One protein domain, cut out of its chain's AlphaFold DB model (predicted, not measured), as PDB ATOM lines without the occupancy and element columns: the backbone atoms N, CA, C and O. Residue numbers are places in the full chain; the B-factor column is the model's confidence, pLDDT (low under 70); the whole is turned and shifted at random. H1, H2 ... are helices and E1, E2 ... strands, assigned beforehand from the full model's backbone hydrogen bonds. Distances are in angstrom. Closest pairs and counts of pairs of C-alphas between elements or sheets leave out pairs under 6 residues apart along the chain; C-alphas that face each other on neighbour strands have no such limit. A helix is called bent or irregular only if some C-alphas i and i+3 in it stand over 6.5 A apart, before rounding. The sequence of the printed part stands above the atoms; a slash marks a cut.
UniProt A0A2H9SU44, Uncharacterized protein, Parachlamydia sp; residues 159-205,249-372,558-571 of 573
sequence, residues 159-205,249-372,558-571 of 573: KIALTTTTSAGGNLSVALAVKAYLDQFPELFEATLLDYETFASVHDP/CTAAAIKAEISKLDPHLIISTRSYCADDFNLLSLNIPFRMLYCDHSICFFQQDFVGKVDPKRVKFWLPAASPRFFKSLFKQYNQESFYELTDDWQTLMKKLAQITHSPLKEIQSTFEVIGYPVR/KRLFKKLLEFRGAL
ATOM      1  N   LYS A 159     199.697 167.663  90.365       97.81
ATOM      2  CA  LYS A 159     199.429 167.176  89.004       97.81
ATOM      3  C   LYS A 159     199.376 168.307  87.980       97.81
ATOM      4  O   LYS A 159     198.590 169.246  88.137       97.81
ATOM      5  N   ILE A 160     200.181 168.184  86.929       98.44
ATOM      6  CA  ILE A 160     200.354 169.146  85.839       98.44
ATOM      7  C   ILE A 160     200.202 168.416  84.499       98.44
ATOM      8  O   ILE A 160     200.958 167.487  84.208       98.44
ATOM      9  N   ALA A 161     199.284 168.882  83.652       98.31
ATOM     10  CA  ALA A 161     199.271 168.526  82.234       98.31
ATOM     11  C   ALA A 161     200.147 169.520  81.458       98.31
ATOM     12  O   ALA A 161     199.893 170.725  81.480       98.31
ATOM     13  N   LEU A 162     201.190 169.020  80.797       98.19
ATOM     14  CA  LEU A 162     202.165 169.806  80.046       98.19
ATOM     15  C   LEU A 162     201.951 169.578  78.542       98.19
ATOM     16  O   LEU A 162     202.405 168.567  78.003       98.19
ATOM     17  N   THR A 163     201.240 170.485  77.869       97.31
ATOM     18  CA  THR A 163     200.945 170.382  76.432       97.31
ATOM     19  C   THR A 163     202.077 170.962  75.584       97.31
ATOM     20  O   THR A 163     202.629 172.023  75.878       97.31
ATOM     21  N   THR A 164     202.447 170.245  74.524       95.94
ATOM     22  CA  THR A 164     203.530 170.591  73.591       95.94
ATOM     23  C   THR A 164     203.179 170.135  72.171       95.94
ATOM     24  O   THR A 164     202.123 169.551  71.944       95.94
ATOM     25  N   THR A 165     204.066 170.375  71.206       92.94
ATOM     26  CA  THR A 165     204.033 169.750  69.875       92.94
ATOM     27  C   THR A 165     205.380 169.095  69.546       92.94
ATOM     28  O   THR A 165     206.422 169.622  69.948       92.94
ATOM     29  N   THR A 166     205.397 168.005  68.775       90.25
ATOM     30  CA  THR A 166     206.593 167.545  68.042       90.25
ATOM     31  C   THR A 166     206.781 168.241  66.684       90.25
ATOM     32  O   THR A 166     207.911 168.265  66.192       90.25
ATOM     33  N   SER A 167     205.757 168.895  66.112       83.25
ATOM     34  CA  SER A 167     205.864 169.642  64.840       83.25
ATOM     35  C   SER A 167     206.822 170.826  64.885       83.25
ATOM     36  O   SER A 167     207.316 171.227  63.838       83.25
ATOM     37  N   ALA A 168     207.097 171.409  66.052       72.69
ATOM     38  CA  ALA A 168     207.981 172.565  66.179       72.69
ATOM     39  C   ALA A 168     208.926 172.388  67.378       72.69
ATOM     40  O   ALA A 168     208.567 172.644  68.529       72.69
ATOM     41  N   GLY A 169     210.157 171.944  67.096       66.19
ATOM     42  CA  GLY A 169     211.094 171.392  68.088       66.19
ATOM     43  C   GLY A 169     211.530 172.321  69.232       66.19
ATOM     44  O   GLY A 169     212.015 171.826  70.251       66.19
ATOM     45  N   GLY A 170     211.334 173.639  69.115       82.56
ATOM     46  CA  GLY A 170     211.563 174.580  70.219       82.56
ATOM     47  C   GLY A 170     210.632 174.321  71.408       82.56
ATOM     48  O   GLY A 170     211.096 174.166  72.537       82.56
ATOM     49  N   ASN A 171     209.335 174.163  71.128       91.00
ATOM     50  CA  ASN A 171     208.279 173.946  72.124       91.00
ATOM     51  C   ASN A 171     208.482 172.627  72.888       91.00
ATOM     52  O   ASN A 171     208.379 172.597  74.116       91.00
ATOM     53  N   LEU A 172     208.862 171.560  72.170       92.12
ATOM     54  CA  LEU A 172     209.231 170.269  72.758       92.12
ATOM     55  C   LEU A 172     210.477 170.372  73.638       92.12
ATOM     56  O   LEU A 172     210.491 169.836  74.741       92.12
ATOM     57  N   SER A 173     211.515 171.076  73.179       92.81
ATOM     58  CA  SER A 173     212.762 171.229  73.941       92.81
ATOM     59  C   SER A 173     212.529 171.959  75.269       92.81
ATOM     60  O   SER A 173     213.092 171.567  76.291       92.81
ATOM     61  N   VAL A 174     211.651 172.970  75.276       94.62
ATOM     62  CA  VAL A 174     211.212 173.671  76.494       94.62
ATOM     63  C   VAL A 174     210.357 172.770  77.385       94.62
ATOM     64  O   VAL A 174     210.588 172.725  78.594       94.62
ATOM     65  N   ALA A 175     209.412 172.011  76.822       96.50
ATOM     66  CA  ALA A 175     208.567 171.102  77.593       96.50
ATOM     67  C   ALA A 175     209.385 169.986  78.269       96.50
ATOM     68  O   ALA A 175     209.234 169.746  79.465       96.50
ATOM     69  N   LEU A 176     210.320 169.363  77.544       95.75
ATOM     70  CA  LEU A 176     211.241 168.366  78.095       95.75
ATOM     71  C   LEU A 176     212.149 168.967  79.179       95.75
ATOM     72  O   LEU A 176     212.323 168.352  80.229       95.75
ATOM     73  N   ALA A 177     212.664 170.187  78.980       96.19
ATOM     74  CA  ALA A 177     213.452 170.891  79.993       96.19
ATOM     75  C   ALA A 177     212.656 171.157  81.282       96.19
ATOM     76  O   ALA A 177     213.184 170.965  82.378       96.19
ATOM     77  N   VAL A 178     211.387 171.570  81.163       97.62
ATOM     78  CA  VAL A 178     210.478 171.738  82.306       97.62
ATOM     79  C   VAL A 178     210.217 170.394  82.982       97.62
ATOM     80  O   VAL A 178     210.468 170.281  84.180       97.62
ATOM     81  N   LYS A 179     209.778 169.366  82.239       98.00
ATOM     82  CA  LYS A 179     209.430 168.056  82.806       98.00
ATOM     83  C   LYS A 179     210.610 167.436  83.556       98.00
ATOM     84  O   LYS A 179     210.482 167.157  84.740       98.00
ATOM     85  N   ALA A 180     211.782 167.350  82.925       97.44
ATOM     86  CA  ALA A 180     212.971 166.755  83.533       97.44
ATOM     87  C   ALA A 180     213.472 167.513  84.781       97.44
ATOM     88  O   ALA A 180     214.219 166.954  85.585       97.44
ATOM     89  N   TYR A 181     213.084 168.784  84.966       97.75
ATOM     90  CA  TYR A 181     213.328 169.525  86.208       97.75
ATOM     91  C   TYR A 181     212.265 169.278  87.288       97.75
ATOM     92  O   TYR A 181     212.608 169.267  88.466       97.75
ATOM     93  N   LEU A 182     211.001 169.059  86.917       98.12
ATOM     94  CA  LEU A 182     209.938 168.698  87.865       98.12
ATOM     95  C   LEU A 182     210.071 167.247  88.348       98.12
ATOM     96  O   LEU A 182     209.860 166.986  89.527       98.12
ATOM     97  N   ASP A 183     210.537 166.344  87.482       98.06
ATOM     98  CA  ASP A 183     210.821 164.932  87.785       98.06
ATOM     99  C   ASP A 183     211.910 164.737  88.870       98.06
ATOM    100  O   ASP A 183     212.088 163.634  89.378       98.06
ATOM    101  N   GLN A 184     212.631 165.801  89.254       97.88
ATOM    102  CA  GLN A 184     213.580 165.812  90.383       97.88
ATOM    103  C   GLN A 184     212.900 165.999  91.753       97.88
ATOM    104  O   GLN A 184     213.580 165.895  92.771       97.88
ATOM    105  N   PHE A 185     211.594 166.287  91.780       98.06
ATOM    106  CA  PHE A 185     210.796 166.538  92.988       98.06
ATOM    107  C   PHE A 185     209.432 165.811  92.910       98.06
ATOM    108  O   PHE A 185     208.378 166.465  92.941       98.06
ATOM    109  N   PRO A 186     209.409 164.471  92.741       97.62
ATOM    110  CA  PRO A 186     208.176 163.695  92.554       97.62
ATOM    111  C   PRO A 186     207.217 163.763  93.756       97.62
ATOM    112  O   PRO A 186     206.023 163.516  93.614       97.62
ATOM    113  N   GLU A 187     207.710 164.130  94.939       97.19
ATOM    114  CA  GLU A 187     206.909 164.396  96.136       97.19
ATOM    115  C   GLU A 187     206.134 165.728  96.073       97.19
ATOM    116  O   GLU A 187     205.158 165.921  96.799       97.19
ATOM    117  N   LEU A 188     206.542 166.649  95.189       97.50
ATOM    118  CA  LEU A 188     205.925 167.965  95.007       97.50
ATOM    119  C   LEU A 188     205.132 168.093  93.703       97.50
ATOM    120  O   LEU A 188     204.110 168.793  93.713       97.50
ATOM    121  N   PHE A 189     205.566 167.450  92.613       98.25
ATOM    122  CA  PHE A 189     205.026 167.628  91.257       98.25
ATOM    123  C   PHE A 189     204.850 166.299  90.509       98.25
ATOM    124  O   PHE A 189     205.717 165.434  90.546       98.25
ATOM    125  N   GLU A 190     203.761 166.183  89.748       97.94
ATOM    126  CA  GLU A 190     203.487 165.051  88.853       97.94
ATOM    127  C   GLU A 190     203.194 165.620  87.456       97.94
ATOM    128  O   GLU A 190     202.122 166.173  87.216       97.94
ATOM    129  N   ALA A 191     204.174 165.573  86.546       98.19
ATOM    130  CA  ALA A 191     204.102 166.250  85.249       98.19
ATOM    131  C   ALA A 191     203.914 165.259  84.089       98.19
ATOM    132  O   ALA A 191     204.852 164.558  83.696       98.19
ATOM    133  N   THR A 192     202.716 165.241  83.498       98.44
ATOM    134  CA  THR A 192     202.400 164.423  82.315       98.44
ATOM    135  C   THR A 192     202.588 165.245  81.044       98.44
ATOM    136  O   THR A 192     201.974 166.300  80.898       98.44
ATOM    137  N   LEU A 193     203.421 164.765  80.117       97.88
ATOM    138  CA  LEU A 193     203.629 165.396  78.812       97.88
ATOM    139  C   LEU A 193     202.549 164.935  77.822       97.88
ATOM    140  O   LEU A 193     202.310 163.736  77.701       97.88
ATOM    141  N   LEU A 194     201.939 165.873  77.098       97.56
ATOM    142  CA  LEU A 194     200.961 165.604  76.041       97.56
ATOM    143  C   LEU A 194     201.405 166.285  74.741       97.56
ATOM    144  O   LEU A 194     201.497 167.511  74.681       97.56
ATOM    145  N   ASP A 195     201.677 165.495  73.706       96.25
ATOM    146  CA  ASP A 195     202.014 165.995  72.371       96.25
ATOM    147  C   ASP A 195     200.747 166.158  71.520       96.25
ATOM    148  O   ASP A 195     200.018 165.195  71.274       96.25
ATOM    149  N   TYR A 196     200.501 167.376  71.042       95.50
ATOM    150  CA  TYR A 196     199.387 167.697  70.155       95.50
ATOM    151  C   TYR A 196     199.398 166.866  68.862       95.50
ATOM    152  O   TYR A 196     198.326 166.481  68.394       95.50
ATOM    153  N   GLU A 197     200.571 166.503  68.323       94.50
ATOM    154  CA  GLU A 197     200.642 165.667  67.113       94.50
ATOM    155  C   GLU A 197     200.058 164.269  67.327       94.50
ATOM    156  O   GLU A 197     199.532 163.688  66.383       94.50
ATOM    157  N   THR A 198     200.068 163.733  68.555       96.19
ATOM    158  CA  THR A 198     199.401 162.451  68.844       96.19
ATOM    159  C   THR A 198     197.904 162.537  68.530       96.19
ATOM    160  O   THR A 198     197.357 161.631  67.909       96.19
ATOM    161  N   PHE A 199     197.257 163.661  68.853       96.94
ATOM    162  CA  PHE A 199     195.838 163.893  68.573       96.94
ATOM    163  C   PHE A 199     195.595 164.322  67.123       96.94
ATOM    164  O   PHE A 199     194.694 163.799  66.467       96.94
ATOM    165  N   ALA A 200     196.417 165.236  66.599       95.88
ATOM    166  CA  ALA A 200     196.299 165.715  65.223       95.88
ATOM    167  C   ALA A 200     196.547 164.589  64.200       95.88
ATOM    168  O   ALA A 200     195.914 164.565  63.148       95.88
ATOM    169  N   SER A 201     197.379 163.593  64.533       95.44
ATOM    170  CA  SER A 201     197.610 162.416  63.683       95.44
ATOM    171  C   SER A 201     196.349 161.582  63.393       95.44
ATOM    172  O   SER A 201     196.351 160.823  62.424       95.44
ATOM    173  N   VAL A 202     195.285 161.747  64.194       96.62
ATOM    174  CA  VAL A 202     194.011 161.007  64.106       96.62
ATOM    175  C   VAL A 202     192.807 161.921  63.827       96.62
ATOM    176  O   VAL A 202     191.838 161.476  63.219       96.62
ATOM    177  N   HIS A 203     192.834 163.183  64.273       97.19
ATOM    178  CA  HIS A 203     191.650 164.061  64.321       97.19
ATOM    179  C   HIS A 203     191.761 165.374  63.527       97.19
ATOM    180  O   HIS A 203     190.828 166.182  63.551       97.19
ATOM    181  N   ASP A 204     192.879 165.600  62.833       96.69
ATOM    182  CA  ASP A 204     193.085 166.769  61.976       96.69
ATOM    183  C   ASP A 204     192.498 166.526  60.566       96.69
ATOM    184  O   ASP A 204     192.905 165.566  59.903       96.69
ATOM    185  N   PRO A 205     191.592 167.388  60.055       97.25
ATOM    186  CA  PRO A 205     191.069 167.306  58.690       97.25
ATOM    187  C   PRO A 205     192.152 167.243  57.610       97.25
ATOM    188  O   PRO A 205     191.996 166.507  56.640       97.25
ATOM    189  N   CYS A 249     188.205 167.211  65.428       96.88
ATOM    190  CA  CYS A 249     187.974 166.759  66.805       96.88
ATOM    191  C   CYS A 249     189.219 166.894  67.700       96.88
ATOM    192  O   CYS A 249     189.233 166.384  68.822       96.88
ATOM    193  N   THR A 250     190.283 167.549  67.221       96.62
ATOM    194  CA  THR A 250     191.601 167.505  67.873       96.62
ATOM    195  C   THR A 250     191.589 168.124  69.272       96.62
ATOM    196  O   THR A 250     192.169 167.551  70.195       96.62
ATOM    197  N   ALA A 251     190.880 169.244  69.473       95.56
ATOM    198  CA  ALA A 251     190.754 169.845  70.799       95.56
ATOM    199  C   ALA A 251     189.822 169.031  71.711       95.56
ATOM    200  O   ALA A 251     190.092 168.944  72.907       95.56
ATOM    201  N   ALA A 252     188.759 168.412  71.185       95.81
ATOM    202  CA  ALA A 252     187.912 167.500  71.962       95.81
ATOM    203  C   ALA A 252     188.707 166.290  72.496       95.81
ATOM    204  O   ALA A 252     188.595 165.955  73.675       95.81
ATOM    205  N   ALA A 253     189.563 165.687  71.665       97.38
ATOM    206  CA  ALA A 253     190.370 164.525  72.033       97.38
ATOM    207  C   ALA A 253     191.397 164.837  73.140       97.38
ATOM    208  O   ALA A 253     191.410 164.171  74.177       97.38
ATOM    209  N   ILE A 254     192.197 165.900  72.993       96.62
ATOM    210  CA  ILE A 254     193.150 166.304  74.044       96.62
ATOM    211  C   ILE A 254     192.432 166.763  75.328       96.62
ATOM    212  O   ILE A 254     192.906 166.481  76.429       96.62
ATOM    213  N   LYS A 255     191.249 167.393  75.224       95.31
ATOM    214  CA  LYS A 255     190.403 167.719  76.387       95.31
ATOM    215  C   LYS A 255     189.922 166.466  77.120       95.31
ATOM    216  O   LYS A 255     189.877 166.480  78.353       95.31
ATOM    217  N   ALA A 256     189.613 165.385  76.404       95.56
ATOM    218  CA  ALA A 256     189.249 164.108  77.009       95.56
ATOM    219  C   ALA A 256     190.425 163.487  77.785       95.56
ATOM    220  O   ALA A 256     190.239 163.106  78.938       95.56
ATOM    221  N   GLU A 257     191.641 163.455  77.226       97.06
ATOM    222  CA  GLU A 257     192.811 162.921  77.946       97.06
ATOM    223  C   GLU A 257     193.202 163.777  79.159       97.06
ATOM    224  O   GLU A 257     193.377 163.238  80.252       97.06
ATOM    225  N   ILE A 258     193.242 165.111  79.030       96.31
ATOM    226  CA  ILE A 258     193.498 166.006  80.176       96.31
ATOM    227  C   ILE A 258     192.450 165.789  81.280       96.31
ATOM    228  O   ILE A 258     192.790 165.789  82.463       96.31
ATOM    229  N   SER A 259     191.189 165.526  80.918       93.81
ATOM    230  CA  SER A 259     190.122 165.245  81.887       93.81
ATOM    231  C   SER A 259     190.312 163.934  82.663       93.81
ATOM    232  O   SER A 259     189.814 163.849  83.788       93.81
ATOM    233  N   LYS A 260     191.030 162.943  82.105       94.88
ATOM    234  CA  LYS A 260     191.389 161.678  82.783       94.88
ATOM    235  C   LYS A 260     192.562 161.837  83.753       94.88
ATOM    236  O   LYS A 260     192.588 161.158  84.774       94.88
ATOM    237  N   LEU A 261     193.519 162.716  83.440       94.94
ATOM    238  CA  LEU A 261     194.683 162.992  84.300       94.94
ATOM    239  C   LEU A 261     194.307 163.716  85.604       94.94
ATOM    240  O   LEU A 261     195.058 163.670  86.577       94.94
ATOM    241  N   ASP A 262     193.157 164.395  85.601       93.50
ATOM    242  CA  ASP A 262     192.644 165.244  86.681       93.50
ATOM    243  C   ASP A 262     193.678 166.251  87.247       93.50
ATOM    244  O   ASP A 262     193.985 166.238  88.443       93.50
ATOM    245  N   PRO A 263     194.286 167.112  86.401       96.00
ATOM    246  CA  PRO A 263     195.376 167.978  86.822       96.00
ATOM    247  C   PRO A 263     194.882 169.258  87.506       96.00
ATOM    248  O   PRO A 263     193.844 169.826  87.169       96.00
ATOM    249  N   HIS A 264     195.710 169.783  88.404       96.50
ATOM    250  CA  HIS A 264     195.490 171.068  89.072       96.50
ATOM    251  C   HIS A 264     195.904 172.266  88.197       96.50
ATOM    252  O   HIS A 264     195.532 173.409  88.469       96.50
ATOM    253  N   LEU A 265     196.741 172.017  87.184       97.19
ATOM    254  CA  LEU A 265     197.363 173.029  86.335       97.19
ATOM    255  C   LEU A 265     197.582 172.483  84.921       97.19
ATOM    256  O   LEU A 265     198.084 171.372  84.751       97.19
ATOM    257  N   ILE A 266     197.288 173.300  83.915       97.81
ATOM    258  CA  ILE A 266     197.758 173.104  82.544       97.81
ATOM    259  C   ILE A 266     198.917 174.074  82.295       97.81
ATOM    260  O   ILE A 266     198.813 175.267  82.592       97.81
ATOM    261  N   ILE A 267     200.012 173.575  81.730       98.00
ATOM    262  CA  ILE A 267     201.094 174.384  81.166       98.00
ATOM    263  C   ILE A 267     201.179 174.039  79.680       98.00
ATOM    264  O   ILE A 267     201.403 172.886  79.343       98.00
ATOM    265  N   SER A 268     201.029 175.022  78.801       97.12
ATOM    266  CA  SER A 268     201.276 174.871  77.368       97.12
ATOM    267  C   SER A 268     202.615 175.487  76.999       97.12
ATOM    268  O   SER A 268     202.932 176.586  77.458       97.12
ATOM    269  N   THR A 269     203.380 174.807  76.147       95.69
ATOM    270  CA  THR A 269     204.539 175.384  75.452       95.69
ATOM    271  C   THR A 269     204.235 175.775  74.005       95.69
ATOM    272  O   THR A 269     205.112 176.340  73.364       95.69
ATOM    273  N   ARG A 270     203.024 175.524  73.473       92.50
ATOM    274  CA  ARG A 270     202.638 175.793  72.066       92.50
ATOM    275  C   ARG A 270     202.368 177.284  71.795       92.50
ATOM    276  O   ARG A 270     201.305 177.664  71.304       92.50
ATOM    277  N   SER A 271     203.334 178.154  72.089       83.94
ATOM    278  CA  SER A 271     203.157 179.618  72.068       83.94
ATOM    279  C   SER A 271     203.018 180.264  70.679       83.94
ATOM    280  O   SER A 271     202.918 181.483  70.586       83.94
ATOM    281  N   TYR A 272     203.015 179.474  69.604       80.94
ATOM    282  CA  TYR A 272     202.918 179.920  68.205       80.94
ATOM    283  C   TYR A 272     201.503 179.791  67.606       80.94
ATOM    284  O   TYR A 272     201.336 180.027  66.413       80.94
ATOM    285  N   CYS A 273     200.491 179.393  68.386       82.69
ATOM    286  CA  CYS A 273     199.108 179.222  67.918       82.69
ATOM    287  C   CYS A 273     198.079 179.616  68.995       82.69
ATOM    288  O   CYS A 273     198.429 179.767  70.167       82.69
ATOM    289  N   ALA A 274     196.806 179.771  68.613       85.25
ATOM    290  CA  ALA A 274     195.697 180.008  69.548       85.25
ATOM    291  C   ALA A 274     194.980 178.715  70.004       85.25
ATOM    292  O   ALA A 274     194.171 178.753  70.928       85.25
ATOM    293  N   ASP A 275     195.274 177.560  69.396       89.75
ATOM    294  CA  ASP A 275     194.537 176.304  69.621       89.75
ATOM    295  C   ASP A 275     194.469 175.881  71.094       89.75
ATOM    296  O   ASP A 275     193.420 175.438  71.558       89.75
ATOM    297  N   ASP A 276     195.559 176.044  71.848       92.12
ATOM    298  CA  ASP A 276     195.621 175.631  73.255       92.12
ATOM    299  C   ASP A 276     194.714 176.476  74.173       92.12
ATOM    300  O   ASP A 276     194.410 176.042  75.285       92.12
ATOM    301  N   PHE A 277     194.189 177.627  73.729       92.38
ATOM    302  CA  PHE A 277     193.139 178.327  74.479       92.38
ATOM    303  C   PHE A 277     191.801 177.568  74.470       92.38
ATOM    304  O   PHE A 277     191.020 177.737  75.407       92.38
ATOM    305  N   ASN A 278     191.565 176.640  73.529       92.56
ATOM    306  CA  ASN A 278     190.421 175.717  73.599       92.56
ATOM    307  C   ASN A 278     190.426 174.891  74.900       92.56
ATOM    308  O   ASN A 278     189.360 174.498  75.381       92.56
ATOM    309  N   LEU A 279     191.599 174.668  75.509       92.62
ATOM    310  CA  LEU A 279     191.752 173.950  76.779       92.62
ATOM    311  C   LEU A 279     191.208 174.727  77.984       92.62
ATOM    312  O   LEU A 279     190.879 174.109  78.995       92.62
ATOM    313  N   LEU A 280     191.049 176.056  77.894       89.88
ATOM    314  CA  LEU A 280     190.480 176.857  78.985       89.88
ATOM    315  C   LEU A 280     189.064 176.395  79.357       89.88
ATOM    316  O   LEU A 280     188.688 176.453  80.529       89.88
ATOM    317  N   SER A 281     188.310 175.867  78.384       86.69
ATOM    318  CA  SER A 281     186.964 175.304  78.577       86.69
ATOM    319  C   SER A 281     186.892 174.151  79.595       86.69
ATOM    320  O   SER A 281     185.809 173.868  80.098       86.69
ATOM    321  N   LEU A 282     188.031 173.548  79.969       88.31
ATOM    322  CA  LEU A 282     188.146 172.562  81.051       88.31
ATOM    323  C   LEU A 282     188.010 173.159  82.465       88.31
ATOM    324  O   LEU A 282     187.974 172.404  83.432       88.31
ATOM    325  N   ASN A 283     187.957 174.491  82.609       86.94
ATOM    326  CA  ASN A 283     187.872 175.218  83.889       86.94
ATOM    327  C   ASN A 283     189.150 175.146  84.771       86.94
ATOM    328  O   ASN A 283     189.171 175.709  85.870       86.94
ATOM    329  N   ILE A 284     190.221 174.507  84.281       90.62
ATOM    330  CA  ILE A 284     191.509 174.302  84.974       90.62
ATOM    331  C   ILE A 284     192.417 175.544  84.818       90.62
ATOM    332  O   ILE A 284     192.469 176.131  83.733       90.62
ATOM    333  N   PRO A 285     193.161 175.972  85.860       93.81
ATOM    334  CA  PRO A 285     194.183 177.014  85.744       93.81
ATOM    335  C   PRO A 285     195.228 176.712  84.658       93.81
ATOM    336  O   PRO A 285     195.688 175.582  84.520       93.81
ATOM    337  N   PHE A 286     195.637 177.737  83.910       94.81
ATOM    338  CA  PHE A 286     196.395 177.597  82.663       94.81
ATOM    339  C   PHE A 286     197.613 178.531  82.614       94.81
ATOM    340  O   PHE A 286     197.553 179.685  83.059       94.81
ATOM    341  N   ARG A 287     198.734 178.054  82.072       96.56
ATOM    342  CA  ARG A 287     199.969 178.822  81.853       96.56
ATOM    343  C   ARG A 287     200.405 178.646  80.406       96.56
ATOM    344  O   ARG A 287     200.707 177.531  80.007       96.56
ATOM    345  N   MET A 288     200.482 179.729  79.643       95.75
ATOM    346  CA  MET A 288     201.131 179.713  78.330       95.75
ATOM    347  C   MET A 288     202.581 180.152  78.510       95.75
ATOM    348  O   MET A 288     202.841 181.304  78.865       95.75
ATOM    349  N   LEU A 289     203.509 179.220  78.323       95.12
ATOM    350  CA  LEU A 289     204.947 179.425  78.420       95.12
ATOM    351  C   LEU A 289     205.509 179.723  77.029       95.12
ATOM    352  O   LEU A 289     205.507 178.863  76.151       95.12
ATOM    353  N   TYR A 290     206.000 180.946  76.848       92.12
ATOM    354  CA  TYR A 290     206.557 181.391  75.577       92.12
ATOM    355  C   TYR A 290     207.933 180.777  75.315       92.12
ATOM    356  O   TYR A 290     208.864 180.948  76.107       92.12
ATOM    357  N   CYS A 291     208.049 180.099  74.173       90.31
ATOM    358  CA  CYS A 291     209.270 179.446  73.698       90.31
ATOM    359  C   CYS A 291     210.122 180.332  72.774       90.31
ATOM    360  O   CYS A 291     211.102 179.860  72.211       90.31
ATOM    361  N   ASP A 292     209.782 181.614  72.645       89.31
ATOM    362  CA  ASP A 292     210.508 182.609  71.856       89.31
ATOM    363  C   ASP A 292     210.475 183.971  72.570       89.31
ATOM    364  O   ASP A 292     209.650 184.218  73.454       89.31
ATOM    365  N   HIS A 293     211.372 184.880  72.194       89.19
ATOM    366  CA  HIS A 293     211.483 186.225  72.773       89.19
ATOM    367  C   HIS A 293     210.552 187.265  72.109       89.19
ATOM    368  O   HIS A 293     210.873 188.452  72.070       89.19
ATOM    369  N   SER A 294     209.375 186.840  71.640       86.62
ATOM    370  CA  SER A 294     208.301 187.696  71.117       86.62
ATOM    371  C   SER A 294     206.909 187.126  71.432       86.62
ATOM    372  O   SER A 294     206.734 185.918  71.591       86.62
ATOM    373  N   ILE A 295     205.892 187.993  71.497       84.50
ATOM    374  CA  ILE A 295     204.485 187.571  71.510       84.50
ATOM    375  C   ILE A 295     204.064 187.176  70.092       84.50
ATOM    376  O   ILE A 295     204.096 188.003  69.177       84.50
ATOM    377  N   CYS A 296     203.608 185.937  69.918       78.62
ATOM    378  CA  CYS A 296     202.997 185.466  68.677       78.62
ATOM    379  C   CYS A 296     201.698 186.232  68.354       78.62
ATOM    380  O   CYS A 296     200.873 186.454  69.242       78.62
ATOM    381  N   PHE A 297     201.490 186.607  67.083       74.25
ATOM    382  CA  PHE A 297     200.346 187.421  66.635       74.25
ATOM    383  C   PHE A 297     198.979 186.783  66.934       74.25
ATOM    384  O   PHE A 297     198.050 187.499  67.302       74.25
ATOM    385  N   PHE A 298     198.871 185.450  66.889       76.62
ATOM    386  CA  PHE A 298     197.624 184.731  67.182       76.62
ATOM    387  C   PHE A 298     197.223 184.751  68.669       76.62
ATOM    388  O   PHE A 298     196.077 184.465  68.997       76.62
ATOM    389  N   GLN A 299     198.141 185.074  69.590       79.50
ATOM    390  CA  GLN A 299     197.865 185.065  71.037       79.50
ATOM    391  C   GLN A 299     197.484 186.445  71.598       79.50
ATOM    392  O   GLN A 299     197.311 186.608  72.807       79.50
ATOM    393  N   GLN A 300     197.345 187.449  70.730       74.88
ATOM    394  CA  GLN A 300     197.213 188.848  71.132       74.88
ATOM    395  C   GLN A 300     195.798 189.226  71.581       74.88
ATOM    396  O   GLN A 300     195.650 189.939  72.573       74.88
ATOM    397  N   ASP A 301     194.761 188.674  70.946       77.38
ATOM    398  CA  ASP A 301     193.357 188.921  71.302       77.38
ATOM    399  C   ASP A 301     193.016 188.611  72.762       77.38
ATOM    400  O   ASP A 301     192.153 189.254  73.364       77.38
ATOM    401  N   PHE A 302     193.737 187.660  73.349       85.50
ATOM    402  CA  PHE A 302     193.581 187.188  74.721       85.50
ATOM    403  C   PHE A 302     194.090 188.201  75.759       85.50
ATOM    404  O   PHE A 302     193.686 188.149  76.929       85.50
ATOM    405  N   VAL A 303     194.942 189.153  75.361       85.75
ATOM    406  CA  VAL A 303     195.537 190.143  76.266       85.75
ATOM    407  C   VAL A 303     194.458 191.109  76.771       85.75
ATOM    408  O   VAL A 303     193.806 191.850  76.033       85.75
ATOM    409  N   GLY A 304     194.213 191.062  78.081       84.69
ATOM    410  CA  GLY A 304     193.116 191.804  78.706       84.69
ATOM    411  C   GLY A 304     191.714 191.271  78.372       84.69
ATOM    412  O   GLY A 304     190.739 191.989  78.600       84.69
ATOM    413  N   LYS A 305     191.582 190.056  77.817       85.31
ATOM    414  CA  LYS A 305     190.302 189.323  77.716       85.31
ATOM    415  C   LYS A 305     190.247 188.108  78.667       85.31
ATOM    416  O   LYS A 305     189.175 187.790  79.176       85.31
ATOM    417  N   VAL A 306     191.388 187.479  78.979       87.94
ATOM    418  CA  VAL A 306     191.498 186.350  79.939       87.94
ATOM    419  C   VAL A 306     191.327 186.755  81.415       87.94
ATOM    420  O   VAL A 306     191.520 187.913  81.782       87.94
ATOM    421  N   ASP A 307     191.020 185.791  82.294       86.56
ATOM    422  CA  ASP A 307     191.046 185.989  83.755       86.56
ATOM    423  C   ASP A 307     192.469 185.806  84.328       86.56
ATOM    424  O   ASP A 307     192.929 184.664  84.422       86.56
ATOM    425  N   PRO A 308     193.157 186.867  84.795       88.62
ATOM    426  CA  PRO A 308     194.541 186.782  85.266       88.62
ATOM    427  C   PRO A 308     194.714 186.041  86.602       88.62
ATOM    428  O   PRO A 308     195.847 185.835  87.046       88.62
ATOM    429  N   LYS A 309     193.630 185.628  87.278       86.69
ATOM    430  CA  LYS A 309     193.726 184.660  88.386       86.69
ATOM    431  C   LYS A 309     193.998 183.240  87.883       86.69
ATOM    432  O   LYS A 309     194.717 182.488  88.536       86.69
ATOM    433  N   ARG A 310     193.417 182.880  86.736       87.56
ATOM    434  CA  ARG A 310     193.414 181.520  86.180       87.56
ATOM    435  C   ARG A 310     194.435 181.338  85.066       87.56
ATOM    436  O   ARG A 310     195.106 180.310  85.053       87.56
ATOM    437  N   VAL A 311     194.578 182.329  84.192       92.44
ATOM    438  CA  VAL A 311     195.475 182.331  83.028       92.44
ATOM    439  C   VAL A 311     196.697 183.203  83.306       92.44
ATOM    440  O   VAL A 311     196.547 184.335  83.767       92.44
ATOM    441  N   LYS A 312     197.899 182.704  82.996       95.06
ATOM    442  CA  LYS A 312     199.137 183.504  82.971       95.06
ATOM    443  C   LYS A 312     199.886 183.328  81.655       95.06
ATOM    444  O   LYS A 312     199.921 182.230  81.101       95.06
ATOM    445  N   PHE A 313     200.567 184.389  81.245       94.94
ATOM    446  CA  PHE A 313     201.603 184.381  80.222       94.94
ATOM    447  C   PHE A 313     202.970 184.327  80.909       94.94
ATOM    448  O   PHE A 313     203.365 185.258  81.612       94.94
ATOM    449  N   TRP A 314     203.667 183.206  80.747       95.38
ATOM    450  CA  TRP A 314     204.961 182.917  81.355       95.38
ATOM    451  C   TRP A 314     206.089 183.220  80.371       95.38
ATOM    452  O   TRP A 314     206.201 182.591  79.321       95.38
ATOM    453  N   LEU A 315     206.896 184.229  80.706       93.31
ATOM    454  CA  LEU A 315     207.816 184.864  79.764       93.31
ATOM    455  C   LEU A 315     209.283 184.463  79.999       93.31
ATOM    456  O   LEU A 315     209.707 184.338  81.159       93.31
ATOM    457  N   PRO A 316     210.097 184.354  78.931       91.12
ATOM    458  CA  PRO A 316     211.514 184.027  79.048       91.12
ATOM    459  C   PRO A 316     212.370 185.192  79.572       91.12
ATOM    460  O   PRO A 316     213.409 184.955  80.188       91.12
ATOM    461  N   ALA A 317     211.941 186.443  79.388       87.62
ATOM    462  CA  ALA A 317     212.679 187.628  79.822       87.62
ATOM    463  C   ALA A 317     211.754 188.801  80.185       87.62
ATOM    464  O   ALA A 317     210.612 188.875  79.740       87.62
ATOM    465  N   ALA A 318     212.283 189.745  80.968       85.62
ATOM    466  CA  ALA A 318     211.733 191.093  81.085       85.62
ATOM    467  C   ALA A 318     212.455 191.978  80.056       85.62
ATOM    468  O   ALA A 318     213.511 192.527  80.359       85.62
ATOM    469  N   SER A 319     211.934 192.052  78.829       85.12
ATOM    470  CA  SER A 319     212.452 192.925  77.767       85.12
ATOM    471  C   SER A 319     211.282 193.571  77.018       85.12
ATOM    472  O   SER A 319     210.323 192.854  76.715       85.12
ATOM    473  N   PRO A 320     211.332 194.877  76.687       83.88
ATOM    474  CA  PRO A 320     210.289 195.533  75.896       83.88
ATOM    475  C   PRO A 320     210.078 194.875  74.533       83.88
ATOM    476  O   PRO A 320     208.939 194.721  74.095       83.88
ATOM    477  N   ARG A 321     211.166 194.380  73.922       85.88
ATOM    478  CA  ARG A 321     211.186 193.718  72.602       85.88
ATOM    479  C   ARG A 321     210.152 192.612  72.467       85.88
ATOM    480  O   ARG A 321     209.533 192.479  71.416       85.88
ATOM    481  N   PHE A 322     209.908 191.892  73.560       85.06
ATOM    482  CA  PHE A 322     208.915 190.828  73.641       85.06
ATOM    483  C   PHE A 322     207.512 191.280  73.194       85.06
ATOM    484  O   PHE A 322     206.766 190.507  72.599       85.06
ATOM    485  N   PHE A 323     207.170 192.550  73.422       88.19
ATOM    486  CA  PHE A 323     205.861 193.130  73.129       88.19
ATOM    487  C   PHE A 323     205.822 193.922  71.810       88.19
ATOM    488  O   PHE A 323     204.745 194.340  71.398       88.19
ATOM    489  N   LYS A 324     206.950 194.104  71.108       86.00
ATOM    490  CA  LYS A 324     207.052 194.859  69.839       86.00
ATOM    491  C   LYS A 324     206.009 194.407  68.798       86.00
ATOM    492  O   LYS A 324     205.343 195.234  68.180       86.00
ATOM    493  N   SER A 325     205.806 193.095  68.666       80.56
ATOM    494  CA  SER A 325     204.791 192.481  67.794       80.56
ATOM    495  C   SER A 325     203.341 192.740  68.233       80.56
ATOM    496  O   SER A 325     202.448 192.746  67.387       80.56
ATOM    497  N   LEU A 326     203.096 192.959  69.528       85.25
ATOM    498  CA  LEU A 326     201.778 193.267  70.097       85.25
ATOM    499  C   LEU A 326     201.373 194.714  69.799       85.25
ATOM    500  O   LEU A 326     200.280 194.962  69.301       85.25
ATOM    501  N   PHE A 327     202.279 195.670  70.020       86.56
ATOM    502  CA  PHE A 327     202.047 197.071  69.651       86.56
ATOM    503  C   PHE A 327     201.854 197.251  68.138       86.56
ATOM    504  O   PHE A 327     201.021 198.057  67.721       86.56
ATOM    505  N   LYS A 328     202.563 196.458  67.322       84.12
ATOM    506  CA  LYS A 328     202.407 196.449  65.864       84.12
ATOM    507  C   LYS A 328     201.000 196.066  65.403       84.12
ATOM    508  O   LYS A 328     200.404 196.822  64.644       84.12
ATOM    509  N   GLN A 329     200.454 194.930  65.849       77.50
ATOM    510  CA  GLN A 329     199.158 194.449  65.343       77.50
ATOM    511  C   GLN A 329     197.988 195.373  65.741       77.50
ATOM    512  O   GLN A 329     197.012 195.481  65.005       77.50
ATOM    513  N   TYR A 330     198.112 196.116  66.849       80.81
ATOM    514  CA  TYR A 330     197.165 197.175  67.234       80.81
ATOM    515  C   TYR A 330     197.323 198.499  66.451       80.81
ATOM    516  O   TYR A 330     196.591 199.455  66.715       80.81
ATOM    517  N   ASN A 331     198.266 198.590  65.505       83.06
ATOM    518  CA  ASN A 331     198.667 199.826  64.816       83.06
ATOM    519  C   ASN A 331     199.139 200.941  65.776       83.06
ATOM    520  O   ASN A 331     198.933 202.124  65.520       83.06
ATOM    521  N   GLN A 332     199.782 200.565  66.890       84.88
ATOM    522  CA  GLN A 332     200.285 201.473  67.929       84.88
ATOM    523  C   GLN A 332     201.817 201.401  68.068       84.88
ATOM    524  O   GLN A 332     202.346 201.528  69.170       84.88
ATOM    525  N   GLU A 333     202.560 201.198  66.970       81.75
ATOM    526  CA  GLU A 333     204.037 201.189  67.007       81.75
ATOM    527  C   GLU A 333     204.610 202.492  67.599       81.75
ATOM    528  O   GLU A 333     205.592 202.454  68.332       81.75
ATOM    529  N   SER A 334     203.952 203.635  67.374       85.44
ATOM    530  CA  SER A 334     204.321 204.944  67.937       85.44
ATOM    531  C   SER A 334     204.135 205.071  69.454       85.44
ATOM    532  O   SER A 334     204.664 206.005  70.052       85.44
ATOM    533  N   PHE A 335     203.406 204.150  70.095       86.06
ATOM    534  CA  PHE A 335     203.307 204.076  71.555       86.06
ATOM    535  C   PHE A 335     204.451 203.260  72.169       86.06
ATOM    536  O   PHE A 335     204.599 203.270  73.388       86.06
ATOM    537  N   TYR A 336     205.246 202.543  71.372       88.31
ATOM    538  CA  TYR A 336     206.242 201.588  71.847       88.31
ATOM    539  C   TYR A 336     207.672 202.125  71.733       88.31
ATOM    540  O   TYR A 336     208.111 202.534  70.662       88.31
ATOM    541  N   GLU A 337     208.438 202.041  72.821       88.69
ATOM    542  CA  GLU A 337     209.849 202.424  72.841       88.69
ATOM    543  C   GLU A 337     210.728 201.273  73.347       88.69
ATOM    544  O   GLU A 337     210.424 200.613  74.338       88.69
ATOM    545  N   LEU A 338     211.895 201.068  72.724       86.31
ATOM    546  CA  LEU A 338     212.898 200.110  73.222       86.31
ATOM    547  C   LEU A 338     213.467 200.496  74.603       86.31
ATOM    548  O   LEU A 338     214.065 199.660  75.276       86.31
ATOM    549  N   THR A 339     213.273 201.752  75.007       89.06
ATOM    550  CA  THR A 339     213.632 202.340  76.304       89.06
ATOM    551  C   THR A 339     212.529 202.248  77.364       89.06
ATOM    552  O   THR A 339     212.780 202.639  78.502       89.06
ATOM    553  N   ASP A 340     211.336 201.730  77.038       90.44
ATOM    554  CA  ASP A 340     210.249 201.554  78.011       90.44
ATOM    555  C   ASP A 340     210.671 200.645  79.176       90.44
ATOM    556  O   ASP A 340     211.119 199.515  78.974       90.44
ATOM    557  N   ASP A 341     210.451 201.081  80.420       91.62
ATOM    558  CA  ASP A 341     210.537 200.167  81.558       91.62
ATOM    559  C   ASP A 341     209.296 199.258  81.648       91.62
ATOM    560  O   ASP A 341     208.238 199.518  81.065       91.62
ATOM    561  N   TRP A 342     209.402 198.169  82.414       90.12
ATOM    562  CA  TRP A 342     208.307 197.206  82.569       90.12
ATOM    563  C   TRP A 342     207.013 197.846  83.105       90.12
ATOM    564  O   TRP A 342     205.918 197.434  82.727       90.12
ATOM    565  N   GLN A 343     207.096 198.860  83.972       92.25
ATOM    566  CA  GLN A 343     205.904 199.504  84.529       92.25
ATOM    567  C   GLN A 343     205.206 200.391  83.488       92.25
ATOM    568  O   GLN A 343     203.976 200.441  83.444       92.25
ATOM    569  N   THR A 344     205.984 201.071  82.654       94.00
ATOM    570  CA  THR A 344     205.544 201.950  81.570       94.00
ATOM    571  C   THR A 344     204.934 201.132  80.442       94.00
ATOM    572  O   THR A 344     203.813 201.416  80.020       94.00
ATOM    573  N   LEU A 345     205.573 200.023  80.073       91.94
ATOM    574  CA  LEU A 345     205.047 199.077  79.098       91.94
ATOM    575  C   LEU A 345     203.702 198.481  79.550       91.94
ATOM    576  O   LEU A 345     202.742 198.480  78.785       91.94
ATOM    577  N   MET A 346     203.568 198.069  80.820       93.50
ATOM    578  CA  MET A 346     202.284 197.581  81.353       93.50
ATOM    579  C   MET A 346     201.183 198.663  81.371       93.50
ATOM    580  O   MET A 346     200.017 198.327  81.168       93.50
ATOM    581  N   LYS A 347     201.519 199.952  81.565       94.50
ATOM    582  CA  LYS A 347     200.566 201.077  81.416       94.50
ATOM    583  C   LYS A 347     200.119 201.244  79.962       94.50
ATOM    584  O   LYS A 347     198.917 201.296  79.709       94.50
ATOM    585  N   LYS A 348     201.070 201.278  79.025       93.81
ATOM    586  CA  LYS A 348     200.818 201.400  77.582       93.81
ATOM    587  C   LYS A 348     199.932 200.242  77.075       93.81
ATOM    588  O   LYS A 348     198.926 200.479  76.413       93.81
ATOM    589  N   LEU A 349     200.200 199.004  77.504       91.00
ATOM    590  CA  LEU A 349     199.356 197.838  77.203       91.00
ATOM    591  C   LEU A 349     197.959 197.911  77.836       91.00
ATOM    592  O   LEU A 349     196.979 197.540  77.190       91.00
ATOM    593  N   ALA A 350     197.837 198.391  79.076       92.38
ATOM    594  CA  ALA A 350     196.543 198.584  79.736       92.38
ATOM    595  C   ALA A 350     195.660 199.615  79.011       92.38
ATOM    596  O   ALA A 350     194.451 199.413  78.900       92.38
ATOM    597  N   GLN A 351     196.267 200.671  78.463       91.88
ATOM    598  CA  GLN A 351     195.588 201.660  77.629       91.88
ATOM    599  C   GLN A 351     195.092 201.052  76.309       91.88
ATOM    600  O   GLN A 351     193.899 201.132  76.028       91.88
ATOM    601  N   ILE A 352     195.975 200.404  75.540       88.94
ATOM    602  CA  ILE A 352     195.656 199.843  74.211       88.94
ATOM    603  C   ILE A 352     194.634 198.703  74.302       88.94
ATOM    604  O   ILE A 352     193.729 198.604  73.483       88.94
ATOM    605  N   THR A 353     194.728 197.859  75.330       85.94
ATOM    606  CA  THR A 353     193.783 196.749  75.545       85.94
ATOM    607  C   THR A 353     192.544 197.166  76.347       85.94
ATOM    608  O   THR A 353     191.792 196.291  76.791       85.94
ATOM    609  N   HIS A 354     192.340 198.468  76.592       87.19
ATOM    610  CA  HIS A 354     191.235 199.045  77.371       87.19
ATOM    611  C   HIS A 354     190.937 198.280  78.678       87.19
ATOM    612  O   HIS A 354     189.793 197.957  79.002       87.19
ATOM    613  N   SER A 355     191.992 197.915  79.413       87.94
ATOM    614  CA  SER A 355     191.933 196.968  80.532       87.94
ATOM    615  C   SER A 355     192.539 197.545  81.816       87.94
ATOM    616  O   SER A 355     193.513 198.292  81.752       87.94
ATOM    617  N   PRO A 356     192.034 197.181  83.012       91.56
ATOM    618  CA  PRO A 356     192.614 197.633  84.274       91.56
ATOM    619  C   PRO A 356     194.095 197.255  84.392       91.56
ATOM    620  O   PRO A 356     194.450 196.080  84.291       91.56
ATOM    621  N   LEU A 357     194.954 198.235  84.696       94.25
ATOM    622  CA  LEU A 357     196.406 198.047  84.822       94.25
ATOM    623  C   LEU A 357     196.780 196.869  85.735       94.25
ATOM    624  O   LEU A 357     197.649 196.075  85.390       94.25
ATOM    625  N   LYS A 358     196.083 196.713  86.868       92.88
ATOM    626  CA  LYS A 358     196.305 195.616  87.824       92.88
ATOM    627  C   LYS A 358     196.024 194.229  87.228       92.88
ATOM    628  O   LYS A 358     196.669 193.260  87.619       92.88
ATOM    629  N   GLU A 359     195.073 194.112  86.300       90.12
ATOM    630  CA  GLU A 359     194.833 192.849  85.596       90.12
ATOM    631  C   GLU A 359     195.983 192.567  84.626       90.12
ATOM    632  O   GLU A 359     196.633 191.543  84.779       90.12
ATOM    633  N   ILE A 360     196.337 193.510  83.745       92.50
ATOM    634  CA  ILE A 360     197.458 193.356  82.795       92.50
ATOM    635  C   ILE A 360     198.784 193.031  83.504       92.50
ATOM    636  O   ILE A 360     199.443 192.052  83.156       92.50
ATOM    637  N   GLN A 361     199.128 193.772  84.563       93.00
ATOM    638  CA  GLN A 361     200.311 193.518  85.399       93.00
ATOM    639  C   GLN A 361     200.319 192.139  86.067       93.00
ATOM    640  O   GLN A 361     201.387 191.669  86.452       93.00
ATOM    641  N   SER A 362     199.155 191.508  86.256       91.81
ATOM    642  CA  SER A 362     199.051 190.181  86.867       91.81
ATOM    643  C   SER A 362     198.886 189.047  85.855       91.81
ATOM    644  O   SER A 362     199.068 187.895  86.247       91.81
ATOM    645  N   THR A 363     198.609 189.325  84.576       92.75
ATOM    646  CA  THR A 363     198.592 188.302  83.517       92.75
ATOM    647  C   THR A 363     200.003 187.830  83.153       92.75
ATOM    648  O   THR A 363     200.201 186.640  82.923       92.75
ATOM    649  N   PHE A 364     200.986 188.735  83.107       93.50
ATOM    650  CA  PHE A 364     202.359 188.432  82.680       93.50
ATOM    651  C   PHE A 364     203.287 188.128  83.868       93.50
ATOM    652  O   PHE A 364     203.417 188.938  84.783       93.50
ATOM    653  N   GLU A 365     203.994 186.995  83.834       93.69
ATOM    654  CA  GLU A 365     205.006 186.628  84.836       93.69
ATOM    655  C   GLU A 365     206.305 186.171  84.157       93.69
ATOM    656  O   GLU A 365     206.303 185.289  83.303       93.69
ATOM    657  N   VAL A 366     207.450 186.737  84.547       92.50
ATOM    658  CA  VAL A 366     208.751 186.384  83.954       92.50
ATOM    659  C   VAL A 366     209.361 185.197  84.697       92.50
ATOM    660  O   VAL A 366     209.925 185.364  85.784       92.50
ATOM    661  N   ILE A 367     209.285 184.000  84.105       92.81
ATOM    662  CA  ILE A 367     209.886 182.793  84.689       92.81
ATOM    663  C   ILE A 367     211.331 182.560  84.234       92.81
ATOM    664  O   ILE A 367     212.103 181.993  84.997       92.81
ATOM    665  N   GLY A 368     211.758 183.067  83.074       92.12
ATOM    666  CA  GLY A 368     213.067 182.729  82.495       92.12
ATOM    667  C   GLY A 368     212.985 181.561  81.508       92.12
ATOM    668  O   GLY A 368     212.265 180.604  81.770       92.12
ATOM    669  N   TYR A 369     213.728 181.622  80.400       93.00
ATOM    670  CA  TYR A 369     213.711 180.576  79.368       93.00
ATOM    671  C   TYR A 369     214.186 179.211  79.924       93.00
ATOM    672  O   TYR A 369     215.323 179.139  80.410       93.00
ATOM    673  N   PRO A 370     213.382 178.126  79.860       94.88
ATOM    674  CA  PRO A 370     213.814 176.793  80.283       94.88
ATOM    675  C   PRO A 370     214.757 176.133  79.278       94.88
ATOM    676  O   PRO A 370     214.439 175.987  78.102       94.88
ATOM    677  N   VAL A 371     215.924 175.710  79.762       94.25
ATOM    678  CA  VAL A 371     216.984 175.086  78.954       94.25
ATOM    679  C   VAL A 371     217.169 173.641  79.396       94.25
ATOM    680  O   VAL A 371     217.209 173.375  80.602       94.25
ATOM    681  N   ARG A 372     217.296 172.734  78.419       93.88
ATOM    682  CA  ARG A 372     217.547 171.297  78.609       93.88
ATOM    683  C   ARG A 372     218.729 171.061  79.566       93.88
ATOM    684  O   ARG A 372     219.691 171.833  79.591       93.88
ATOM    685  N   LYS A 558     214.766 178.264  89.617       94.62
ATOM    686  CA  LYS A 558     214.385 178.903  90.891       94.62
ATOM    687  C   LYS A 558     213.097 179.732  90.791       94.62
ATOM    688  O   LYS A 558     212.363 179.822  91.772       94.62
ATOM    689  N   ARG A 559     212.827 180.357  89.640       95.56
ATOM    690  CA  ARG A 559     211.603 181.144  89.408       95.56
ATOM    691  C   ARG A 559     210.389 180.237  89.203       95.56
ATOM    692  O   ARG A 559     209.383 180.448  89.870       95.56
ATOM    693  N   LEU A 560     210.513 179.216  88.354       96.56
ATOM    694  CA  LEU A 560     209.488 178.201  88.106       96.56
ATOM    695  C   LEU A 560     209.119 177.458  89.396       96.56
ATOM    696  O   LEU A 560     207.950 177.424  89.759       96.56
ATOM    697  N   PHE A 561     210.112 176.944  90.128       97.12
ATOM    698  CA  PHE A 561     209.903 176.237  91.395       97.12
ATOM    699  C   PHE A 561     209.175 177.119  92.418       97.12
ATOM    700  O   PHE A 561     208.171 176.706  92.991       97.12
ATOM    701  N   LYS A 562     209.602 178.384  92.575       96.75
ATOM    702  CA  LYS A 562     208.886 179.359  93.413       96.75
ATOM    703  C   LYS A 562     207.436 179.562  92.947       96.75
ATOM    704  O   LYS A 562     206.544 179.565  93.784       96.75
ATOM    705  N   LYS A 563     207.191 179.719  91.641       96.19
ATOM    706  CA  LYS A 563     205.847 179.955  91.086       96.19
ATOM    707  C   LYS A 563     204.905 178.762  91.246       96.19
ATOM    708  O   LYS A 563     203.722 178.957  91.510       96.19
ATOM    709  N   LEU A 564     205.423 177.543  91.124       97.19
ATOM    710  CA  LEU A 564     204.649 176.326  91.359       97.19
ATOM    711  C   LEU A 564     204.375 176.102  92.852       97.19
ATOM    712  O   LEU A 564     203.272 175.687  93.183       97.19
ATOM    713  N   LEU A 565     205.302 176.448  93.755       96.69
ATOM    714  CA  LEU A 565     205.036 176.432  95.199       96.69
ATOM    715  C   LEU A 565     204.035 177.514  95.638       96.69
ATOM    716  O   LEU A 565     203.148 177.211  96.428       96.69
ATOM    717  N   GLU A 566     204.119 178.738  95.100       95.12
ATOM    718  CA  GLU A 566     203.105 179.788  95.320       95.12
ATOM    719  C   GLU A 566     201.706 179.304  94.903       95.12
ATOM    720  O   GLU A 566     200.732 179.512  95.625       95.12
ATOM    721  N   PHE A 567     201.604 178.620  93.759       94.81
ATOM    722  CA  PHE A 567     200.343 178.062  93.273       94.81
ATOM    723  C   PHE A 567     199.866 176.845  94.087       94.81
ATOM    724  O   PHE A 567     198.683 176.754  94.392       94.81
ATOM    725  N   ARG A 568     200.776 175.944  94.488       94.19
ATOM    726  CA  ARG A 568     200.483 174.776  95.341       94.19
ATOM    727  C   ARG A 568     199.971 175.195  96.725       94.19
ATOM    728  O   ARG A 568     199.025 174.593  97.226       94.19
ATOM    729  N   GLY A 569     200.551 176.246  97.313       92.12
ATOM    730  CA  GLY A 569     200.069 176.839  98.566       92.12
ATOM    731  C   GLY A 569     198.629 177.337  98.435       92.12
ATOM    732  O   GLY A 569     197.766 176.917  99.193       92.12
ATOM    733  N   ALA A 570     198.337 178.103  97.380       89.94
ATOM    734  CA  ALA A 570     196.998 178.624  97.075       89.94
ATOM    735  C   ALA A 570     195.966 177.573  96.582       89.94
ATOM    736  O   ALA A 570     194.889 177.947  96.117       89.94
ATOM    737  N   LEU A 571     196.298 176.277  96.647       87.88
ATOM    738  CA  LEU A 571     195.373 175.137  96.510       87.88
ATOM    739  C   LEU A 571     195.233 174.328  97.816       87.88
ATOM    740  O   LEU A 571     194.467 173.366  97.859       87.88
TER     741      LEU A 571
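AT A GLANCE: This is residues 159 to 205, 249 to 372 and 558 to 571 of the 573 residues of an uncharacterized protein of Parachlamydia sp (UniProt A0A2H9SU44). A strongly twisted sheet of six parallel strands runs through the body, with H1 over one face at E1 and, over the other face, H3 at E2 and E1 and H4 at E3 and, only just, E4. H5, H6 and H7 gather beyond the sheet's other end, where H7 only grazes it; H2 continues past the end of E2, and H8 lies beside the strands. The printed part has 185 residues with eight named helices and six named strands, along the chain E1 H1 E2 H2 H3 E3 H4 E4 E5 H5 H6 H7 E6 H8; the sheet's order is E2 E1 E3 E4 E5 E6. The class is mixed, helices and strands; the whole is compact, radius of gyration of the C-alphas 16.4 A, spans 46 by 40 by 29 A.

IN THESE COORDINATES: The strands are E2, residues 189 to 195, 19.2 A long; E1, 159 to 164, 16.3 A, from C-alpha 159 at (199.429, 167.176, 89.004); E3, 265 to 268; E4, 286 to 289; E5, 311 to 315; and E6, 364 to 366. The helices are H1, residues 169 to 182, 20.0 A; H2, 196 to 203; H3, 250 to 261, 17.3 A; H4, 275 to 282; H5, 320 to 329, 15.4 A; H6, 342 to 352, 15.4 A; H7, 357 to 363; and H8, 558 to 569, 16.4 A, ending at C-alpha 569 at (200.069, 176.839, 98.566). H5 is irregular: C-alphas 322 and 325 are 7.3 A apart.

HOW THE PARTS SIT: Within hydrogen-bond range are N 160 and O 190 (E1, E2), 2.8 A; N 163 and O 267 (E1, E3), 2.8 A; N 287 and O 266 (E4, E3), 2.8 A; N 314 and O 288 (E5, E4), 2.8 A; and N 365 and O 313 (E6, E5), 2.9 A. E1, H1, E2 and E3, H4, E4 are strand-helix-strand units, parallel neighbour strands with a helix between, with right-handed crossovers; E5, H5 H6 H7, E6 is another. H1 runs along the strands over E1, at a height over the sheet of 8.6 A. On the opposite face, H3 and H4 touch at a steep tilt of 46 degrees, closest at the C-alphas of Lys 255 and Leu 279, 6.4 A. H2 touches H3, closest at His 203 and Thr 250, C-alphas 4.9 A apart. H6 touches H7, about perpendicular at 73 degrees, closest at the C-alphas of Ala 350 and Leu 357, 5.1 A. H5 and H6 are close but not clearly touching, closest at the C-alphas of Pro 320 and Leu 345, 7.1 A. H8 is on the sheet but over none of its strands, and is near H1. Every O i to N i+4 pair is within hydrogen-bond range in H1, H3, H6, H7 and H8, but 3 of 4 in H2, 3 of 6 in H5 and 0 of 4 in H4, where 5 of 5 O i to N i+3 pairs are.

THE WHOLE: The C-alphas farthest apart, of Glu 187 and Ser 334, are 49.5 A apart. Residues 206 to 248 and 373 to 557 are not printed; the C-alpha gaps are 8.7 A and 14.8 A. The links E4 to E5 and H5 to H6 are long. Mean pLDDT of the printed part is 91.5; residue 169 is under 70.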